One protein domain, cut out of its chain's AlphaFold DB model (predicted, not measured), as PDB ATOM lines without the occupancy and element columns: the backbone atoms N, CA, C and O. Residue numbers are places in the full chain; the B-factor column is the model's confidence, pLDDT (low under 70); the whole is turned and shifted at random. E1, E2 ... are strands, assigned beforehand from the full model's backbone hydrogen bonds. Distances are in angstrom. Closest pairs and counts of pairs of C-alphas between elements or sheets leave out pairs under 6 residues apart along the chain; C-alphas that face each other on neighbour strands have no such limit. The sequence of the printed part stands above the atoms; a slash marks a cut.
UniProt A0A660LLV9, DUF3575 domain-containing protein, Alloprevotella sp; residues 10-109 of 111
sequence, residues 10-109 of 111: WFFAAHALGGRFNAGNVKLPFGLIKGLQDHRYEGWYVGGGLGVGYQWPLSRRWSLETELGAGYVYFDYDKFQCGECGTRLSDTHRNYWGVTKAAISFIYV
ATOM      1  N   TRP A  10      -7.507 -47.805  -6.527       88.25
ATOM      2  CA  TRP A  10      -8.666 -47.868  -7.418       88.25
ATOM      3  C   TRP A  10      -9.749 -48.806  -6.884       88.25
ATOM      4  O   TRP A  10      -9.482 -49.943  -6.473       88.25
ATOM      5  N   PHE A  11     -10.995 -48.347  -6.957       89.62
ATOM      6  CA  PHE A  11     -12.159 -49.157  -6.647       89.62
ATOM      7  C   PHE A  11     -13.265 -48.986  -7.683       89.62
ATOM      8  O   PHE A  11     -13.459 -47.923  -8.265       89.62
ATOM      9  N   PHE A  12     -14.017 -50.060  -7.882       90.31
ATOM     10  CA  PHE A  12     -15.265 -50.053  -8.631       90.31
ATOM     11  C   PHE A  12     -16.439 -49.986  -7.664       90.31
ATOM     12  O   PHE A  12     -16.501 -50.762  -6.700       90.31
ATOM     13  N   ALA A  13     -17.377 -49.097  -7.951       87.25
ATOM     14  CA  ALA A  13     -18.620 -48.934  -7.227       87.25
ATOM     15  C   ALA A  13     -19.804 -49.221  -8.150       87.25
ATOM     16  O   ALA A  13     -19.728 -49.066  -9.365       87.25
ATOM     17  N   ALA A  14     -20.909 -49.646  -7.557       92.38
ATOM     18  CA  ALA A  14     -22.207 -49.631  -8.206       92.38
ATOM     19  C   ALA A  14     -23.100 -48.712  -7.384       92.38
ATOM     20  O   ALA A  14     -23.061 -48.752  -6.151       92.38
ATOM     21  N   HIS A  15     -23.892 -47.883  -8.050       91.56
ATOM     22  CA  HIS A  15     -24.841 -47.001  -7.385       91.56
ATOM     23  C   HIS A  15     -26.211 -47.134  -8.025       91.56
ATOM     24  O   HIS A  15     -26.345 -47.267  -9.236       91.56
ATOM     25  N   ALA A  16     -27.239 -47.072  -7.192       92.12
ATOM     26  CA  ALA A  16     -28.610 -46.880  -7.622       92.12
ATOM     27  C   ALA A  16     -29.081 -45.536  -7.072       92.12
ATOM     28  O   ALA A  16     -28.723 -45.155  -5.956       92.12
ATOM     29  N   LEU A  17     -29.855 -44.810  -7.866       88.38
ATOM     30  CA  LEU A  17     -30.496 -43.573  -7.455       88.38
ATOM     31  C   LEU A  17     -31.977 -43.650  -7.792       88.38
ATOM     32  O   LEU A  17     -32.370 -44.152  -8.837       88.38
ATOM     33  N   GLY A  18     -32.810 -43.138  -6.906       89.38
ATOM     34  CA  GLY A  18     -34.235 -43.054  -7.147       89.38
ATOM     35  C   GLY A  18     -34.841 -42.025  -6.224       89.38
ATOM     36  O   GLY A  18     -34.388 -41.851  -5.092       89.38
ATOM     37  N   GLY A  19     -35.837 -41.313  -6.721       84.69
ATOM     38  CA  GLY A  19     -36.470 -40.250  -5.968       84.69
ATOM     39  C   GLY A  19     -37.760 -39.808  -6.624       84.69
ATOM     40  O   GLY A  19     -37.931 -39.904  -7.838       84.69
ATOM     41  N   ARG A  20     -38.675 -39.311  -5.799       79.44
ATOM     42  CA  ARG A  20     -39.807 -38.518  -6.271       79.44
ATOM     43  C   ARG A  20     -39.421 -37.059  -6.148       79.44
ATOM     44  O   ARG A  20     -38.867 -36.660  -5.124       79.44
ATOM     45  N   PHE A  21     -39.707 -36.274  -7.171       72.31
ATOM     46  CA  PHE A  21     -39.511 -34.837  -7.127       72.31
ATOM     47  C   PHE A  21     -40.844 -34.139  -7.342       72.31
ATOM     48  O   PHE A  21     -41.657 -34.523  -8.180       72.31
ATOM     49  N   ASN A  22     -41.053 -33.104  -6.542       66.50
ATOM     50  CA  ASN A  22     -42.177 -32.201  -6.670       66.50
ATOM     51  C   ASN A  22     -41.600 -30.791  -6.682       66.50
ATOM     52  O   ASN A  22     -41.337 -30.204  -5.633       66.50
ATOM     53  N   ALA A  23     -41.280 -30.304  -7.878       59.88
ATOM     54  CA  ALA A  23     -40.722 -28.978  -8.069       59.88
ATOM     55  C   ALA A  23     -41.809 -28.087  -8.676       59.88
ATOM     56  O   ALA A  23     -42.138 -28.186  -9.857       59.88
ATOM     57  N   GLY A  24     -42.374 -27.213  -7.849       56.28
ATOM     58  CA  GLY A  24     -43.320 -26.185  -8.263       56.28
ATOM     59  C   GLY A  24     -43.106 -24.922  -7.440       56.28
ATOM     60  O   GLY A  24     -42.875 -25.003  -6.237       56.28
ATOM     61  N   ASN A  25     -43.165 -23.757  -8.089       48.91
ATOM     62  CA  ASN A  25     -43.140 -22.440  -7.443       48.91
ATOM     63  C   ASN A  25     -41.909 -22.153  -6.545       48.91
ATOM     64  O   ASN A  25     -42.008 -21.439  -5.547       48.91
ATOM     65  N   VAL A  26     -40.732 -22.699  -6.879       51.50
ATOM     66  CA  VAL A  26     -39.490 -22.439  -6.127       51.50
ATOM     67  C   VAL A  26     -38.689 -21.332  -6.813       51.50
ATOM     68  O   VAL A  26     -38.070 -21.545  -7.855       51.50
ATOM     69  N   LYS A  27     -38.659 -20.140  -6.203       49.78
ATOM     70  CA  LYS A  27     -37.701 -19.079  -6.553       49.78
ATOM     71  C   LYS A  27     -36.328 -19.441  -5.991       49.78
ATOM     72  O   LYS A  27     -36.002 -19.085  -4.862       49.78
ATOM     73  N   LEU A  28     -35.519 -20.149  -6.773       55.19
ATOM     74  CA  LEU A  28     -34.106 -20.312  -6.439       55.19
ATOM     75  C   LEU A  28     -33.393 -18.955  -6.603       55.19
ATOM     76  O   LEU A  28     -33.542 -18.314  -7.652       55.19
ATOM     77  N   PRO A  29     -32.627 -18.491  -5.597       44.78
ATOM     78  CA  PRO A  29     -31.798 -17.303  -5.753       44.78
ATOM     79  C   PRO A  29     -30.779 -17.529  -6.884       44.78
ATOM     80  O   PRO A  29     -30.381 -18.661  -7.152       44.78
ATOM     81  N   PHE A  30     -30.371 -16.450  -7.557       52.81
ATOM     82  CA  PHE A  30     -29.440 -16.426  -8.705       52.81
ATOM     83  C   PHE A  30     -29.979 -16.828 -10.085       52.81
ATOM     84  O   PHE A  30     -29.203 -16.880 -11.034       52.81
ATOM     85  N   GLY A  31     -31.286 -17.052 -10.262       52.09
ATOM     86  CA  GLY A  31     -31.854 -17.231 -11.612       52.09
ATOM     87  C   GLY A  31     -31.275 -18.428 -12.380       52.09
ATOM     88  O   GLY A  31     -31.311 -18.445 -13.609       52.09
ATOM     89  N   LEU A  32     -30.752 -19.420 -11.649       53.38
ATOM     90  CA  LEU A  32     -30.059 -20.592 -12.190       53.38
ATOM     91  C   LEU A  32     -30.956 -21.470 -13.076       53.38
ATOM     92  O   LEU A  32     -30.443 -22.250 -13.872       53.38
ATOM     93  N   ILE A  33     -32.286 -21.324 -12.990       52.81
ATOM     94  CA  ILE A  33     -33.236 -21.989 -13.889       52.81
ATOM     95  C   ILE A  33     -34.352 -21.005 -14.277       52.81
ATOM     96  O   ILE A  33     -35.397 -20.928 -13.629       52.81
ATOM     97  N   LYS A  34     -34.133 -20.228 -15.345       46.00
ATOM     98  CA  LYS A  34     -35.181 -19.418 -15.995       46.00
ATOM     99  C   LYS A  34     -36.197 -20.359 -16.660       46.00
ATOM    100  O   LYS A  34     -35.991 -20.780 -17.792       46.00
ATOM    101  N   GLY A  35     -37.251 -20.737 -15.939       47.28
ATOM    102  CA  GLY A  35     -38.323 -21.598 -16.465       47.28
ATOM    103  C   GLY A  35     -39.112 -22.388 -15.418       47.28
ATOM    104  O   GLY A  35     -40.160 -22.938 -15.737       47.28
ATOM    105  N   LEU A  36     -38.659 -22.415 -14.157       49.50
ATOM    106  CA  LEU A  36     -39.368 -23.089 -13.055       49.50
ATOM    107  C   LEU A  36     -40.575 -22.302 -12.502       49.50
ATOM    108  O   LEU A  36     -41.187 -22.720 -11.521       49.50
ATOM    109  N   GLN A  37     -40.883 -21.143 -13.090       47.97
ATOM    110  CA  GLN A  37     -41.853 -20.189 -12.552       47.97
ATOM    111  C   GLN A  37     -43.303 -20.510 -12.957       47.97
ATOM    112  O   GLN A  37     -44.206 -20.224 -12.179       47.97
ATOM    113  N   ASP A  38     -43.510 -21.180 -14.098       48.62
ATOM    114  CA  ASP A  38     -44.845 -21.370 -14.698       48.62
ATOM    115  C   ASP A  38     -45.284 -22.841 -14.823       48.62
ATOM    116  O   ASP A  38     -46.332 -23.126 -15.390       48.62
ATOM    117  N   HIS A  39     -44.477 -23.804 -14.366       50.53
ATOM    118  CA  HIS A  39     -44.756 -25.228 -14.580       50.53
ATOM    119  C   HIS A  39     -44.476 -26.029 -13.307       50.53
ATOM    120  O   HIS A  39     -43.359 -26.025 -12.784       50.53
ATOM    121  N   ARG A  40     -45.503 -26.723 -12.805       55.59
ATOM    122  CA  ARG A  40     -45.363 -27.732 -11.751       55.59
ATOM    123  C   ARG A  40     -44.838 -29.006 -12.406       55.59
ATOM    124  O   ARG A  40     -45.525 -29.593 -13.238       55.59
ATOM    125  N   TYR A  41     -43.629 -29.407 -12.038       58.69
ATOM    126  CA  TYR A  41     -43.040 -30.675 -12.451       58.69
ATOM    127  C   TYR A  41     -43.150 -31.651 -11.285       58.69
ATOM    128  O   TYR A  41     -42.437 -31.533 -10.284       58.69
ATOM    129  N   GLU A  42     -44.072 -32.596 -11.415       63.84
ATOM    130  CA  GLU A  42     -44.232 -33.709 -10.488       63.84
ATOM    131  C   GLU A  42     -43.864 -34.993 -11.232       63.84
ATOM    132  O   GLU A  42     -44.314 -35.228 -12.354       63.84
ATOM    133  N   GLY A  43     -42.976 -35.785 -10.643       71.88
ATOM    134  CA  GLY A  43     -42.462 -36.975 -11.299       71.88
ATOM    135  C   GLY A  43     -41.595 -37.822 -10.388       71.88
ATOM    136  O   GLY A  43     -41.331 -37.499  -9.223       71.88
ATOM    137  N   TRP A  44     -41.134 -38.935 -10.934       78.25
ATOM    138  CA  TRP A  44     -40.192 -39.821 -10.284       78.25
ATOM    139  C   TRP A  44     -39.052 -40.151 -11.237       78.25
ATOM    140  O   TRP A  44     -39.172 -40.106 -12.459       78.25
ATOM    141  N   TYR A  45     -37.900 -40.445 -10.662       82.19
ATOM    142  CA  TYR A  45     -36.781 -40.980 -11.411       82.19
ATOM    143  C   TYR A  45     -36.267 -42.224 -10.719       82.19
ATOM    144  O   TYR A  45     -36.300 -42.343  -9.490       82.19
ATOM    145  N   VAL A  46     -35.768 -43.144 -11.527       89.62
ATOM    146  CA  VAL A  46     -35.024 -44.306 -11.069       89.62
ATOM    147  C   VAL A  46     -33.850 -44.508 -11.999       89.62
ATOM    148  O   VAL A  46     -33.938 -44.309 -13.206       89.62
ATOM    149  N   GLY A  47     -32.720 -44.892 -11.445       89.19
ATOM    150  CA  GLY A  47     -31.513 -45.070 -12.208       89.19
ATOM    151  C   GLY A  47     -30.511 -45.925 -11.475       89.19
ATOM    152  O   GLY A  47     -30.579 -46.144 -10.265       89.19
ATOM    153  N   GLY A  48     -29.554 -46.401 -12.247       93.69
ATOM    154  CA  GLY A  48     -28.461 -47.212 -11.765       93.69
ATOM    155  C   GLY A  48     -27.239 -46.989 -12.629       93.69
ATOM    156  O   GLY A  48     -27.336 -46.667 -13.815       93.69
ATOM    157  N   GLY A  49     -26.076 -47.138 -12.022       92.12
ATOM    158  CA  GLY A  49     -24.813 -46.923 -12.687       92.12
ATOM    159  C   GLY A  49     -23.681 -47.683 -12.036       92.12
ATOM    160  O   GLY A  49     -23.797 -48.246 -10.945       92.12
ATOM    161  N   LEU A  50     -22.573 -47.678 -12.759       93.00
ATOM    162  CA  LEU A  50     -21.295 -48.155 -12.279       93.00
ATOM    163  C   LEU A  50     -20.351 -46.965 -12.210       93.00
ATOM    164  O   LEU A  50     -20.377 -46.060 -13.045       93.00
ATOM    165  N   GLY A  51     -19.521 -46.974 -11.186       93.31
ATOM    166  CA  GLY A  51     -18.520 -45.962 -10.961       93.31
ATOM    167  C   GLY A  51     -17.151 -46.560 -10.793       93.31
ATOM    168  O   GLY A  51     -16.971 -47.718 -10.408       93.31
ATOM    169  N   VAL A  52     -16.181 -45.721 -11.096       92.25
ATOM    170  CA  VAL A  52     -14.794 -45.945 -10.762       92.25
ATOM    171  C   VAL A  52     -14.369 -44.796  -9.867       92.25
ATOM    172  O   VAL A  52     -14.686 -43.629 -10.109       92.25
ATOM    173  N   GLY A  53     -13.685 -45.137  -8.793       91.75
ATOM    174  CA  GLY A  53     -13.159 -44.169  -7.864       91.75
ATOM    175  C   GLY A  53     -11.733 -44.489  -7.485       91.75
ATOM    176  O   GLY A  53     -11.217 -45.583  -7.732       91.75
ATOM    177  N   TYR A  54     -11.099 -43.500  -6.883       89.19
ATOM    178  CA  TYR A  54      -9.773 -43.624  -6.323       89.19
ATOM    179  C   TYR A  54      -9.801 -43.181  -4.871       89.19
ATOM    180  O   TYR A  54     -10.287 -42.093  -4.545       89.19
ATOM    181  N   GLN A  55      -9.257 -44.029  -4.007       90.25
ATOM    182  CA  GLN A  55      -9.085 -43.741  -2.600       90.25
ATOM    183  C   GLN A  55      -7.607 -43.513  -2.282       90.25
ATOM    184  O   GLN A  55      -6.775 -44.408  -2.430       90.25
ATOM    185  N   TRP A  56      -7.295 -42.312  -1.799       88.62
ATOM    186  CA  TRP A  56      -5.997 -41.939  -1.257       88.62
ATOM    187  C   TRP A  56      -5.996 -42.096   0.269       88.62
ATOM    188  O   TRP A  56      -6.703 -41.358   0.964       88.62
ATOM    189  N   PRO A  57      -5.190 -43.006   0.832       86.00
ATOM    190  CA  PRO A  57      -4.901 -43.007   2.259       86.00
ATOM    191  C   PRO A  57      -3.863 -41.916   2.571       86.00
ATOM    192  O   PRO A  57      -2.687 -42.058   2.249       86.00
ATOM    193  N   LEU A  58      -4.280 -40.810   3.200       82.94
ATOM    194  CA  LEU A  58      -3.362 -39.717   3.570       82.94
ATOM    195  C   LEU A  58      -2.594 -40.027   4.862       82.94
ATOM    196  O   LEU A  58      -1.464 -39.588   5.061       82.94
ATOM    197  N   SER A  59      -3.230 -40.723   5.802       83.19
ATOM    198  CA  SER A  59      -2.665 -41.045   7.115       83.19
ATOM    199  C   SER A  59      -3.417 -42.214   7.742       83.19
ATOM    200  O   SER A  59      -4.492 -42.580   7.285       83.19
ATOM    201  N   ARG A  60      -2.918 -42.741   8.870       80.00
ATOM    202  CA  ARG A  60      -3.581 -43.821   9.637       80.00
ATOM    203  C   ARG A  60      -5.054 -43.566   9.987       80.00
ATOM    204  O   ARG A  60      -5.760 -44.508  10.312       80.00
ATOM    205  N   ARG A  61      -5.484 -42.301   9.996       84.38
ATOM    206  CA  ARG A  61      -6.831 -41.871  10.398       84.38
ATOM    207  C   ARG A  61      -7.573 -41.080   9.326       84.38
ATOM    208  O   ARG A  61      -8.752 -40.827   9.508       84.38
ATOM    209  N   TRP A  62      -6.906 -40.679   8.244       89.38
ATOM    210  CA  TRP A  62      -7.476 -39.792   7.229       89.38
ATOM    211  C   TRP A  62      -7.373 -40.443   5.859       89.38
ATOM    212  O   TRP A  62      -6.296 -40.892   5.460       89.38
ATOM    213  N   SER A  63      -8.479 -40.479   5.132       89.38
ATOM    214  CA  SER A  63      -8.527 -40.935   3.746       89.38
ATOM    215  C   SER A  63      -9.391 -39.993   2.921       89.38
ATOM    216  O   SER A  63     -10.400 -39.482   3.403       89.38
ATOM    217  N   LEU A  64      -8.982 -39.763   1.683       91.44
ATOM    218  CA  LEU A  64      -9.755 -39.024   0.699       91.44
ATOM    219  C   LEU A  64     -10.193 -40.003  -0.378       91.44
ATOM    220  O   LEU A  64      -9.382 -40.757  -0.905       91.44
ATOM    221  N   GLU A  65     -11.466 -39.979  -0.718       92.12
ATOM    222  CA  GLU A  65     -12.041 -40.806  -1.761       92.12
ATOM    223  C   GLU A  65     -12.676 -39.901  -2.806       92.12
ATOM    224  O   GLU A  65     -13.359 -38.930  -2.481       92.12
ATOM    225  N   THR A  66     -12.442 -40.214  -4.071       93.25
ATOM    226  CA  THR A  66     -13.144 -39.588  -5.186       93.25
ATOM    227  C   THR A  66     -13.793 -40.667  -6.017       93.25
ATOM    228  O   THR A  66     -13.191 -41.710  -6.257       93.25
ATOM    229  N   GLU A  67     -15.022 -40.428  -6.452       93.75
ATOM    230  CA  GLU A  67     -15.792 -41.375  -7.244       93.75
ATOM    231  C   GLU A  67     -16.453 -40.651  -8.410       93.75
ATOM    232  O   GLU A  67     -17.105 -39.619  -8.234       93.75
ATOM    233  N   LEU A  68     -16.318 -41.230  -9.599       94.31
ATOM    234  CA  LEU A  68     -17.060 -40.837 -10.786       94.31
ATOM    235  C   LEU A  68     -17.859 -42.033 -11.291       94.31
ATOM    236  O   LEU A  68     -17.317 -43.094 -11.591       94.31
ATOM    237  N   GLY A  69     -19.170 -41.839 -11.381       92.12
ATOM    238  CA  GLY A  69     -20.133 -42.839 -11.807       92.12
ATOM    239  C   GLY A  69     -20.843 -42.439 -13.085       92.12
ATOM    240  O   GLY A  69     -21.377 -41.333 -13.197       92.12
ATOM    241  N   ALA A  70     -20.898 -43.373 -14.030       92.69
ATOM    242  CA  ALA A  70     -21.711 -43.274 -15.230       92.69
ATOM    243  C   ALA A  70     -22.850 -44.291 -15.156       92.69
ATOM    244  O   ALA A  70     -22.695 -45.413 -14.675       92.69
ATOM    245  N   GLY A  71     -24.031 -43.888 -15.600       90.31
ATOM    246  CA  GLY A  71     -25.210 -44.717 -15.432       90.31
ATOM    247  C   GLY A  71     -26.367 -44.268 -16.288       90.31
ATOM    248  O   GLY A  71     -26.294 -43.269 -17.005       90.31
ATOM    249  N   TYR A  72     -27.429 -45.039 -16.185       85.88
ATOM    250  CA  TYR A  72     -28.682 -44.790 -16.855       85.88
ATOM    251  C   TYR A  72     -29.708 -44.327 -15.829       85.88
ATOM    252  O   TYR A  72     -29.869 -44.951 -14.777       85.88
ATOM    253  N   VAL A  73     -30.400 -43.236 -16.137       84.31
ATOM    254  CA  VAL A  73     -31.499 -42.721 -15.324       84.31
ATOM    255  C   VAL A  73     -32.733 -42.607 -16.198       84.31
ATOM    256  O   VAL A  73     -32.731 -41.919 -17.221       84.31
ATOM    257  N   TYR A  74     -33.780 -43.292 -15.770       80.81
ATOM    258  CA  TYR A  74     -35.122 -43.175 -16.296       80.81
ATOM    259  C   TYR A  74     -35.842 -42.057 -15.543       80.81
ATOM    260  O   TYR A  74     -35.992 -42.122 -14.319       80.81
ATOM    261  N   PHE A  75     -36.254 -41.025 -16.275       74.81
ATOM    262  CA  PHE A  75     -37.083 -39.946 -15.756       74.81
ATOM    263  C   PHE A  75     -38.499 -40.085 -16.295       74.81
ATOM    264  O   PHE A  75     -38.714 -40.080 -17.509       74.81
ATOM    265  N   ASP A  76     -39.444 -40.122 -15.367       70.38
ATOM    266  CA  ASP A  76     -40.870 -40.180 -15.620       70.38
ATOM    267  C   ASP A  76     -41.499 -38.946 -14.977       70.38
ATOM    268  O   ASP A  76     -41.455 -38.759 -13.758       70.38
ATOM    269  N   TYR A  77     -41.973 -38.021 -15.804       62.53
ATOM    270  CA  TYR A  77     -42.521 -36.764 -15.320       62.53
ATOM    271  C   TYR A  77     -43.759 -36.380 -16.113       62.53
ATOM    272  O   TYR A  77     -43.758 -36.402 -17.345       62.53
ATOM    273  N   ASP A  78     -44.793 -35.960 -15.391       58.94
ATOM    274  CA  ASP A  78     -45.974 -35.357 -15.987       58.94
ATOM    275  C   ASP A  78     -45.735 -33.842 -16.111       58.94
ATOM    276  O   ASP A  78     -45.446 -33.139 -15.136       58.94
ATOM    277  N   LYS A  79     -45.821 -33.315 -17.339       53.12
ATOM    278  CA  LYS A  79     -45.811 -31.867 -17.600       53.12
ATOM    279  C   LYS A  79     -47.235 -31.319 -17.546       53.12
ATOM    280  O   LYS A  79     -48.047 -31.636 -18.417       53.12
ATOM    281  N   PHE A  80     -47.504 -30.432 -16.591       51.53
ATOM    282  CA  PHE A  80     -48.727 -29.626 -16.551       51.53
ATOM    283  C   PHE A  80     -48.463 -28.255 -17.202       51.53
ATOM    284  O   PHE A  80     -47.519 -27.571 -16.804       51.53
ATOM    285  N   GLN A  81     -49.255 -27.850 -18.206       39.62
ATOM    286  CA  GLN A  81     -49.237 -26.463 -18.710       39.62
ATOM    287  C   GLN A  81     -49.972 -25.531 -17.746       39.62
ATOM    288  O   GLN A  81     -50.933 -25.923 -17.084       39.62
ATOM    289  N   CYS A  82     -49.535 -24.276 -17.716       41.84
ATOM    290  CA  CYS A  82     -50.175 -23.214 -16.956       41.84
ATOM    291  C   CYS A  82     -51.471 -22.746 -17.650       41.84
ATOM    292  O   CYS A  82     -51.436 -22.279 -18.787       41.84
ATOM    293  N   GLY A  83     -52.601 -22.857 -16.949       38.56
ATOM    294  CA  GLY A  83     -53.932 -22.375 -17.343       38.56
ATOM    295  C   GLY A  83     -55.003 -23.124 -16.544       38.56
ATOM    296  O   GLY A  83     -54.855 -24.325 -16.348       38.56
ATOM    297  N   GLU A  84     -56.042 -22.439 -16.048       42.06
ATOM    298  CA  GLU A  84     -57.004 -22.895 -15.010       42.06
ATOM    299  C   GLU A  84     -57.726 -24.245 -15.224       42.06
ATOM    300  O   GLU A  84     -58.449 -24.701 -14.345       42.06
ATOM    301  N   CYS A  85     -57.506 -24.943 -16.330       51.16
ATOM    302  CA  CYS A  85     -57.846 -26.353 -16.501       51.16
ATOM    303  C   CYS A  85     -56.740 -27.006 -17.349       51.16
ATOM    304  O   CYS A  85     -56.843 -27.084 -18.570       51.16
ATOM    305  N   GLY A  86     -55.628 -27.396 -16.718       41.06
ATOM    306  CA  GLY A  86     -54.424 -27.866 -17.413       41.06
ATOM    307  C   GLY A  86     -54.504 -29.334 -17.830       41.06
ATOM    308  O   GLY A  86     -54.163 -30.226 -17.055       41.06
ATOM    309  N   THR A  87     -54.933 -29.588 -19.064       39.81
ATOM    310  CA  THR A  87     -54.929 -30.906 -19.715       39.81
ATOM    311  C   THR A  87     -53.513 -31.502 -19.745       39.81
ATOM    312  O   THR A  87     -52.560 -30.823 -20.114       39.81
ATOM    313  N   ARG A  88     -53.368 -32.779 -19.367       40.91
ATOM    314  CA  ARG A  88     -52.112 -33.556 -19.375       40.91
ATOM    315  C   ARG A  88     -51.487 -33.539 -20.782       40.91
ATOM    316  O   ARG A  88     -52.063 -34.121 -21.695       40.91
ATOM    317  N   LEU A  89     -50.356 -32.854 -20.990       47.78
ATOM    318  CA  LEU A  89     -49.850 -32.610 -22.355       47.78
ATOM    319  C   LEU A  89     -48.904 -33.660 -22.918       47.78
ATOM    320  O   LEU A  89     -48.828 -33.765 -24.139       47.78
ATOM    321  N   SER A  90     -48.174 -34.420 -22.103       42.41
ATOM    322  CA  SER A  90     -47.365 -35.531 -22.622       42.41
ATOM    323  C   SER A  90     -46.724 -36.351 -21.501       42.41
ATOM    324  O   SER A  90     -45.996 -35.789 -20.682       42.41
ATOM    325  N   ASP A  91     -46.917 -37.672 -21.536       47.25
ATOM    326  CA  ASP A  91     -46.041 -38.667 -20.906       47.25
ATOM    327  C   ASP A  91     -44.694 -38.665 -21.656       47.25
ATOM    328  O   ASP A  91     -44.481 -39.411 -22.614       47.25
ATOM    329  N   THR A  92     -43.783 -37.759 -21.298       53.50
ATOM    330  CA  THR A  92     -42.452 -37.711 -21.922       53.50
ATOM    331  C   THR A  92     -41.456 -38.501 -21.077       53.50
ATOM    332  O   THR A  92     -40.779 -37.932 -20.220       53.50
ATOM    333  N   HIS A  93     -41.303 -39.794 -21.361       58.84
ATOM    334  CA  HIS A  93     -40.185 -40.574 -20.831       58.84
ATOM    335  C   HIS A  93     -38.866 -40.018 -21.387       58.84
ATOM    336  O   HIS A  93     -38.685 -39.886 -22.602       58.84
ATOM    337  N   ARG A  94     -37.930 -39.645 -20.510       64.88
ATOM    338  CA  ARG A  94     -36.570 -39.277 -20.925       64.88
ATOM    339  C   ARG A  94     -35.564 -40.205 -20.285       64.88
ATOM    340  O   ARG A  94     -35.449 -40.298 -19.068       64.88
ATOM    341  N   ASN A  95     -34.785 -40.821 -21.157       70.88
ATOM    342  CA  ASN A  95     -33.686 -41.686 -20.794       70.88
ATOM    343  C   ASN A  95     -32.414 -40.845 -20.809       70.88
ATOM    344  O   ASN A  95     -32.004 -40.367 -21.868       70.88
ATOM    345  N   TYR A  96     -31.814 -40.631 -19.643       75.12
ATOM    346  CA  TYR A  96     -30.533 -39.948 -19.531       75.12
ATOM    347  C   TYR A  96     -29.424 -40.980 -19.372       75.12
ATOM    348  O   TYR A  96     -29.448 -41.794 -18.447       75.12
ATOM    349  N   TRP A  97     -28.440 -40.925 -20.264       82.06
ATOM    350  CA  TRP A  97     -27.213 -41.698 -20.150       82.06
ATOM    351  C   TRP A  97     -26.032 -40.741 -20.069       82.06
ATOM    352  O   TRP A  97     -25.868 -39.867 -20.920       82.06
ATOM    353  N   GLY A  98     -25.222 -40.887 -19.027       85.44
ATOM    354  CA  GLY A  98     -24.064 -40.031 -18.824       85.44
ATOM    355  C   GLY A  98     -23.483 -40.173 -17.431       85.44
ATOM    356  O   GLY A  98     -23.692 -41.178 -16.747       85.44
ATOM    357  N   VAL A  99     -22.757 -39.142 -17.005       87.12
ATOM    358  CA  VAL A  99     -22.264 -39.037 -15.631       87.12
ATOM    359  C   VAL A  99     -23.469 -38.850 -14.711       87.12
ATOM    360  O   VAL A  99     -24.206 -37.872 -14.830       87.12
ATOM    361  N   THR A 100     -23.692 -39.825 -13.833       87.50
ATOM    362  CA  THR A 100     -24.831 -39.878 -12.900       87.50
ATOM    363  C   THR A 100     -24.408 -39.721 -11.447       87.50
ATOM    364  O   THR A 100     -25.259 -39.511 -10.586       87.50
ATOM    365  N   LYS A 101     -23.105 -39.806 -11.162       88.75
ATOM    366  CA  LYS A 101     -22.553 -39.619  -9.824       88.75
ATOM    367  C   LYS A 101     -21.170 -38.981  -9.908       88.75
ATOM    368  O   LYS A 101     -20.337 -39.393 -10.709       88.75
ATOM    369  N   ALA A 102     -20.934 -37.991  -9.062       93.06
ATOM    370  CA  ALA A 102     -19.619 -37.438  -8.790       93.06
ATOM    371  C   ALA A 102     -19.561 -37.175  -7.286       93.06
ATOM    372  O   ALA A 102     -20.410 -36.454  -6.760       93.06
ATOM    373  N   ALA A 103     -18.621 -37.806  -6.590       91.88
ATOM    374  CA  ALA A 103     -18.501 -37.697  -5.145       91.88
ATOM    375  C   ALA A 103     -17.048 -37.472  -4.739       91.88
ATOM    376  O   ALA A 103     -16.123 -38.031  -5.328       91.88
ATOM    377  N   ILE A 104     -16.874 -36.648  -3.710       93.25
ATOM    378  CA  ILE A 104     -15.614 -36.465  -3.002       93.25
ATOM    379  C   ILE A 104     -15.935 -36.695  -1.530       93.25
ATOM    380  O   ILE A 104     -16.712 -35.941  -0.944       93.25
ATOM    381  N   SER A 105     -15.364 -37.742  -0.948       91.44
ATOM    382  CA  SER A 105     -15.594 -38.129   0.439       91.44
ATOM    383  C   SER A 105     -14.311 -37.952   1.234       91.44
ATOM    384  O   SER A 105     -13.246 -38.436   0.852       91.44
ATOM    385  N   PHE A 106     -14.415 -37.274   2.371       92.06
ATOM    386  CA  PHE A 106     -13.332 -37.186   3.339       92.06
ATOM    387  C   PHE A 106     -13.666 -38.078   4.530       92.06
ATOM    388  O   PHE A 106     -14.663 -37.870   5.219       92.06
ATOM    389  N   ILE A 107     -12.855 -39.111   4.734       89.25
ATOM    390  CA  ILE A 107     -13.124 -40.202   5.666       89.25
ATOM    391  C   ILE A 107     -12.167 -40.073   6.850       89.25
ATOM    392  O   ILE A 107     -10.946 -40.004   6.672       89.25
ATOM    393  N   TYR A 108     -12.728 -40.078   8.060       87.56
ATOM    394  CA  TYR A 108     -11.978 -40.129   9.312       87.56
ATOM    395  C   TYR A 108     -12.221 -41.457  10.029       87.56
ATOM    396  O   TYR A 108     -13.360 -41.809  10.330       87.56
ATOM    397  N   VAL A 109     -11.149 -42.196  10.315       84.06
ATOM    398  CA  VAL A 109     -11.216 -43.478  11.026       84.06
ATOM    399  C   VAL A 109     -11.029 -43.230  12.523       84.06
ATOM    400  O   VAL A 109      -9.933 -42.888  12.978       84.06
TER     401      VAL A 109
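AT A GLANCE: This is residues 10 to 109 of the 111 residues of the protein "DUF3575 domain-containing protein" of Alloprevotella sp (UniProt A0A660LLV9). One long sheet of four antiparallel strands arches like a bent strip and is curled across its width like part of a barrel, far from closed. Two long loops, residues 24 to 40 and 80 to 93, extend from one end of the sheet, and residues 29 to 35 stick out free. The printed part has 100 residues, with no named helix and four named strands in the order E1, E2, E3, E4, which is also their order across the sheet; the class is all strand. The whole is only just loose, close to extended, with a radius of gyration of the C-alphas of 18.8 A and spans of 62 by 29 by 19 A.

HOW THE PARTS SIT: The sheet is twisted and is a meander, each strand the antiparallel neighbour of the one before. Its inner strands E2, residues 41 to 59, and E3, residues 62 to 79, form a hairpin with a tight link, at 170 degrees between directions; N 50 and O 70 are within hydrogen-bond range at 3.0 A. Edge strand E1, residues 10 to 23, forms a hairpin with E2 at 150 degrees, with N 17 and O 47 2.8 A apart. Edge strand E4, residues 94 to 108, forms a hairpin with E3 at 153 degrees, with N 67 and O 103 2.9 A apart.

IN THESE COORDINATES: E2 spans 46.0 A and bends by 71 degrees at residue 44; E3 spans 46.4 A and bends by 63 degrees at residue 72. E1 spans 37.2 A from C-alpha 10 at (-8.666, -47.868, -7.418) and bends by 62 degrees at residue 20. E4 spans 39.0 A, bends by 58 degrees at residue 97 and ends with C-alpha 108 at (-11.978, -40.129, 9.312).

THE WHOLE: The two C-alphas farthest apart, those of Arg 60 and Cys 85, are 62.7 A apart. The printed part has no cut. The links E1 to E2 and E3 to E4 are long. The mean pLDDT of the printed part is 73.0, and residues 22 to 42 and 77 to 94 are under 70.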